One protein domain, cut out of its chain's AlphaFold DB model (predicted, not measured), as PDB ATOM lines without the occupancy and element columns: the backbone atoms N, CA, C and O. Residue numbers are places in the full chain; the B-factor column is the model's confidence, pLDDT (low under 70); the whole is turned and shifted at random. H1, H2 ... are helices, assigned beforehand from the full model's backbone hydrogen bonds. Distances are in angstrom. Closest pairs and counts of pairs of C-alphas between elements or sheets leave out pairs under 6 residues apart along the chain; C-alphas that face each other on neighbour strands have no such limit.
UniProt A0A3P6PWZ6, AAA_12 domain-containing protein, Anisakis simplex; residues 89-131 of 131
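AT A GLANCE: This is residues 89 to 131 of the 131 residues of the protein "AAA_12 domain-containing protein" of Anisakis simplex (UniProt A0A3P6PWZ6). A helix at one end, H1, and two short helices at the other, H2 and then H3, are joined by a long looping stretch with no named element, residues 98 to 118. The printed part has 43 residues and no named strand; the class is all helix, though 18 residues are in named elements. It is compact, with a radius of gyration of the C-alphas of 10.3 A, and spans 28 by 21 by 15 A.

IN THESE COORDINATES: Find C-alpha 90 at (-34.578, 8.733, 118.320); from there H1, residues 90 to 97, runs 11.6 A. H2, residues 119 to 124, begins at (-46.812, 8.163, 113.723). H3, residues 126 to 129, ends at (-49.167, 7.596, 103.965).

HOW THE PARTS SIT: H1 is apart from H2 and from H3. Look at Ile 122 and Trp 128, whose C-alphas, 5.2 A apart, are the closest of H2 and H3; these helices only just touch, with 3 pairs of C-alphas within 8 A, and only at the corner by their link. In H2 every O i to N i+4 pair is within hydrogen-bond range, in H1 3 of 4; H3 is too short for one.

THE WHOLE: The C-alphas farthest apart, of Asp 99 and Ile 124, are 28.2 A apart. The printed part has no cut; the link from H1 to H2 is long, that from H2 to H3 tight. The pLDDT is under 70 at residues 99, 130 and 131.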
ATOM      1  N   ASN A  89     -37.666  10.557 114.947       89.25
ATOM      2  CA  ASN A  89     -37.489  10.304 116.371       89.25
ATOM      3  C   ASN A  89     -36.091   9.724 116.648       89.25
ATOM      4  O   ASN A  89     -35.257   9.567 115.752       89.25
ATOM      5  N   ARG A  90     -35.843   9.350 117.907       87.31
ATOM      6  CA  ARG A  90     -34.578   8.733 118.320       87.31
ATOM      7  C   ARG A  90     -34.229   7.466 117.529       87.31
ATOM      8  O   ARG A  90     -33.050   7.218 117.308       87.31
ATOM      9  N   GLN A  91     -35.221   6.674 117.116       85.75
ATOM     10  CA  GLN A  91     -34.985   5.449 116.344       85.75
ATOM     11  C   GLN A  91     -34.431   5.783 114.959       85.75
ATOM     12  O   GLN A  91     -33.448   5.181 114.548       85.75
ATOM     13  N   TYR A  92     -34.994   6.793 114.287       87.56
ATOM     14  CA  TYR A  92     -34.467   7.267 113.007       87.56
ATOM     15  C   TYR A  92     -33.032   7.781 113.144       87.56
ATOM     16  O   TYR A  92     -32.187   7.456 112.320       87.56
ATOM     17  N   VAL A  93     -32.736   8.558 114.195       87.00
ATOM     18  CA  VAL A  93     -31.376   9.073 114.437       87.00
ATOM     19  C   VAL A  93     -30.390   7.937 114.704       87.00
ATOM     20  O   VAL A  93     -29.293   7.969 114.164       87.00
ATOM     21  N   GLY A  94     -30.777   6.924 115.484       87.00
ATOM     22  CA  GLY A  94     -29.960   5.721 115.679       87.00
ATOM     23  C   GLY A  94     -29.674   5.012 114.356       87.00
ATOM     24  O   GLY A  94     -28.518   4.787 114.018       87.00
ATOM     25  N   ALA A  95     -30.716   4.806 113.546       86.06
ATOM     26  CA  ALA A  95     -30.613   4.152 112.247       86.06
ATOM     27  C   ALA A  95     -29.701   4.886 111.243       86.06
ATOM     28  O   ALA A  95     -29.210   4.261 110.309       86.06
ATOM     29  N   ILE A  96     -29.427   6.189 111.411       87.19
ATOM     30  CA  ILE A  96     -28.439   6.898 110.570       87.19
ATOM     31  C   ILE A  96     -27.047   6.256 110.697       87.19
ATOM     32  O   ILE A  96     -26.294   6.257 109.725       87.19
ATOM     33  N   PHE A  97     -26.708   5.720 111.871       85.69
ATOM     34  CA  PHE A  97     -25.372   5.205 112.177       85.69
ATOM     35  C   PHE A  97     -25.210   3.699 111.921       85.69
ATOM     36  O   PHE A  97     -24.080   3.217 111.903       85.69
ATOM     37  N   ASP A  98     -26.302   2.973 111.668       81.44
ATOM     38  CA  ASP A  98     -26.331   1.500 111.615       81.44
ATOM     39  C   ASP A  98     -26.203   0.914 110.182       81.44
ATOM     40  O   ASP A  98     -26.682  -0.184 109.916       81.44
ATOM     41  N   ASP A  99     -25.583   1.642 109.241       69.31
ATOM     42  CA  ASP A  99     -25.421   1.258 107.815       69.31
ATOM     43  C   ASP A  99     -26.745   0.862 107.116       69.31
ATOM     44  O   ASP A  99     -26.893  -0.166 106.448       69.31
ATOM     45  N   VAL A 100     -27.763   1.697 107.325       75.38
ATOM     46  CA  VAL A 100     -29.151   1.422 106.943       75.38
ATOM     47  C   VAL A 100     -29.467   1.919 105.527       75.38
ATOM     48  O   VAL A 100     -29.026   2.982 105.083       75.38
ATOM     49  N   ARG A 101     -30.289   1.148 104.804       86.94
ATOM     50  CA  ARG A 101     -30.714   1.446 103.428       86.94
ATOM     51  C   ARG A 101     -31.638   2.662 103.376       86.94
ATOM     52  O   ARG A 101     -32.358   2.966 104.325       86.94
ATOM     53  N   ARG A 102     -31.668   3.323 102.217       89.12
ATOM     54  CA  ARG A 102     -32.619   4.399 101.910       89.12
ATOM     55  C   ARG A 102     -33.531   4.014 100.753       89.12
ATOM     56  O   ARG A 102     -33.092   3.339  99.824       89.12
ATOM     57  N   ASN A 103     -34.788   4.451 100.795       88.94
ATOM     58  CA  ASN A 103     -35.709   4.294  99.666       88.94
ATOM     59  C   ASN A 103     -35.516   5.395  98.602       88.94
ATOM     60  O   ASN A 103     -34.705   6.305  98.756       88.94
ATOM     61  N   HIS A 104     -36.315   5.347  97.532       87.06
ATOM     62  CA  HIS A 104     -36.282   6.307  96.417       87.06
ATOM     63  C   HIS A 104     -36.610   7.767  96.808       87.06
ATOM     64  O   HIS A 104     -36.420   8.673  96.004       87.06
ATOM     65  N   ARG A 105     -37.098   8.005  98.033       81.62
ATOM     66  CA  ARG A 105     -37.350   9.330  98.626       81.62
ATOM     67  C   ARG A 105     -36.326   9.682  99.718       81.62
ATOM     68  O   ARG A 105     -36.577  10.561 100.532       81.62
ATOM     69  N   ASN A 106     -35.174   9.001  99.743       86.56
ATOM     70  CA  ASN A 106     -34.071   9.183 100.696       86.56
ATOM     71  C   ASN A 106     -34.408   8.931 102.178       86.56
ATOM     72  O   ASN A 106     -33.614   9.283 103.057       86.56
ATOM     73  N   LEU A 107     -35.535   8.278 102.473       88.06
ATOM     74  CA  LEU A 107     -35.895   7.885 103.835       88.06
ATOM     75  C   LEU A 107     -35.139   6.633 104.252       88.06
ATOM     76  O   LEU A 107     -35.056   5.696 103.460       88.06
ATOM     77  N   LEU A 108     -34.652   6.603 105.493       89.44
ATOM     78  CA  LEU A 108     -34.120   5.379 106.092       89.44
ATOM     79  C   LEU A 108     -35.218   4.320 106.181       89.44
ATOM     80  O   LEU A 108     -36.328   4.630 106.620       89.44
ATOM     81  N   VAL A 109     -34.884   3.089 105.799       88.81
ATOM     82  CA  VAL A 109     -35.793   1.941 105.828       88.81
ATOM     83  C   VAL A 109     -35.190   0.751 106.557       88.81
ATOM     84  O   VAL A 109     -33.983   0.536 106.509       88.81
ATOM     85  N   ASP A 110     -36.029  -0.039 107.216       86.56
ATOM     86  CA  ASP A 110     -35.619  -1.277 107.871       86.56
ATOM     87  C   ASP A 110     -35.283  -2.401 106.863       86.56
ATOM     88  O   ASP A 110     -35.301  -2.221 105.640       86.56
ATOM     89  N   ALA A 111     -34.984  -3.599 107.376       85.12
ATOM     90  CA  ALA A 111     -34.679  -4.775 106.557       85.12
ATOM     91  C   ALA A 111     -35.840  -5.210 105.635       85.12
ATOM     92  O   ALA A 111     -35.603  -5.893 104.637       85.12
ATOM     93  N   HIS A 112     -37.074  -4.806 105.945       86.81
ATOM     94  CA  HIS A 112     -38.278  -5.072 105.160       86.81
ATOM     95  C   HIS A 112     -38.614  -3.935 104.181       86.81
ATOM     96  O   HIS A 112     -39.592  -4.034 103.442       86.81
ATOM     97  N   GLY A 113     -37.809  -2.867 104.145       85.75
ATOM     98  CA  GLY A 113     -38.042  -1.698 103.302       85.75
ATOM     99  C   GLY A 113     -39.058  -0.707 103.877       85.75
ATOM    100  O   GLY A 113     -39.425   0.237 103.179       85.75
ATOM    101  N   GLN A 114     -39.494  -0.884 105.128       86.31
ATOM    102  CA  GLN A 114     -40.426   0.026 105.792       86.31
ATOM    103  C   GLN A 114     -39.685   1.248 106.340       86.31
ATOM    104  O   GLN A 114     -38.641   1.090 106.976       86.31
ATOM    105  N   PRO A 115     -40.177   2.478 106.112       87.44
ATOM    106  CA  PRO A 115     -39.463   3.669 106.538       87.44
ATOM    107  C   PRO A 115     -39.572   3.894 108.051       87.44
ATOM    108  O   PRO A 115     -40.626   3.685 108.649       87.44
ATOM    109  N   PHE A 116     -38.499   4.397 108.667       87.12
ATOM    110  CA  PHE A 116     -38.438   4.727 110.101       87.12
ATOM    111  C   PHE A 116     -39.224   6.011 110.451       87.12
ATOM    112  O   PHE A 116     -38.693   6.954 111.035       87.12
ATOM    113  N   LEU A 117     -40.500   6.095 110.074       85.94
ATOM    114  CA  LEU A 117     -41.328   7.274 110.323       85.94
ATOM    115  C   LEU A 117     -42.125   7.125 111.625       85.94
ATOM    116  O   LEU A 117     -42.862   6.150 111.777       85.94
ATOM    117  N   PRO A 118     -42.042   8.089 112.560       82.50
ATOM    118  CA  PRO A 118     -42.934   8.104 113.708       82.50
ATOM    119  C   PRO A 118     -44.385   8.383 113.262       82.50
ATOM    120  O   PRO A 118     -44.597   9.088 112.268       82.50
ATOM    121  N   PRO A 119     -45.397   7.902 114.015       81.31
ATOM    122  CA  PRO A 119     -46.812   8.163 113.723       81.31
ATOM    123  C   PRO A 119     -47.141   9.655 113.565       81.31
ATOM    124  O   PRO A 119     -47.963  10.030 112.731       81.31
ATOM    125  N   ASP A 120     -46.444  10.505 114.317       81.50
ATOM    126  CA  ASP A 120     -46.540  11.964 114.286       81.50
ATOM    127  C   ASP A 120     -46.318  12.569 112.889       81.50
ATOM    128  O   ASP A 120     -47.004  13.513 112.490       81.50
ATOM    129  N   THR A 121     -45.400  11.993 112.107       82.12
ATOM    130  CA  THR A 121     -45.112  12.422 110.729       82.12
ATOM    131  C   THR A 121     -46.310  12.217 109.819       82.12
ATOM    132  O   THR A 121     -46.651  13.086 109.014       82.12
ATOM    133  N   ILE A 122     -46.957  11.065 109.970       78.81
ATOM    134  CA  ILE A 122     -48.127  10.672 109.190       78.81
ATOM    135  C   ILE A 122     -49.344  11.496 109.631       78.81
ATOM    136  O   ILE A 122     -50.111  11.963 108.789       78.81
ATOM    137  N   PHE A 123     -49.487  11.724 110.942       80.94
ATOM    138  CA  PHE A 123     -50.558  12.532 111.521       80.94
ATOM    139  C   PHE A 123     -50.544  13.975 111.003       80.94
ATOM    140  O   PHE A 123     -51.587  14.480 110.587       80.94
ATOM    141  N   ILE A 124     -49.376  14.633 110.988       80.94
ATOM    142  CA  ILE A 124     -49.271  16.022 110.517       80.94
ATOM    143  C   ILE A 124     -49.425  16.131 109.006       80.94
ATOM    144  O   ILE A 124     -50.070  17.065 108.526       80.94
ATOM    145  N   ASN A 125     -48.833  15.210 108.242       78.38
ATOM    146  CA  ASN A 125     -48.890  15.293 106.794       78.38
ATOM    147  C   ASN A 125     -49.193  13.939 106.148       78.38
ATOM    148  O   ASN A 125     -48.350  13.051 106.026       78.38
ATOM    149  N   ARG A 126     -50.411  13.842 105.607       75.62
ATOM    150  CA  ARG A 126     -50.905  12.652 104.913       75.62
ATOM    151  C   ARG A 126     -50.111  12.274 103.659       75.62
ATOM    152  O   ARG A 126     -50.214  11.130 103.225       75.62
ATOM    153  N   LYS A 127     -49.291  13.177 103.099       79.62
ATOM    154  CA  LYS A 127     -48.311  12.854 102.038       79.62
ATOM    155  C   LYS A 127     -47.455  11.650 102.429       79.62
ATOM    156  O   LYS A 127     -47.041  10.889 101.556       79.62
ATOM    157  N   TRP A 128     -47.236  11.458 103.733       77.88
ATOM    158  CA  TRP A 128     -46.441  10.362 104.250       77.88
ATOM    159  C   TRP A 128     -47.192   9.022 104.420       77.88
ATOM    160  O   TRP A 128     -46.621   8.090 104.966       77.88
ATOM    161  N   HIS A 129     -48.436   8.880 103.939       71.75
ATOM    162  CA  HIS A 129     -49.167   7.596 103.965       71.75
ATOM    163  C   HIS A 129     -48.791   6.617 102.845       71.75
ATOM    164  O   HIS A 129     -49.125   5.442 102.941       71.75
ATOM    165  N   GLN A 130     -48.181   7.090 101.757       65.19
ATOM    166  CA  GLN A 130     -47.999   6.312 100.523       65.19
ATOM    167  C   GLN A 130     -46.574   5.753 100.376       65.19
ATOM    168  O   GLN A 130     -45.985   5.867  99.300       65.19
ATOM    169  N   TYR A 131     -46.003   5.217 101.457       58.94
ATOM    170  CA  TYR A 131     -44.691   4.555 101.445       58.94
ATOM    171  C   TYR A 131     -44.813   3.043 101.445       58.94
ATOM    172  O   TYR A 131     -45.703   2.538 102.162       58.94
TER     173      TYR A 131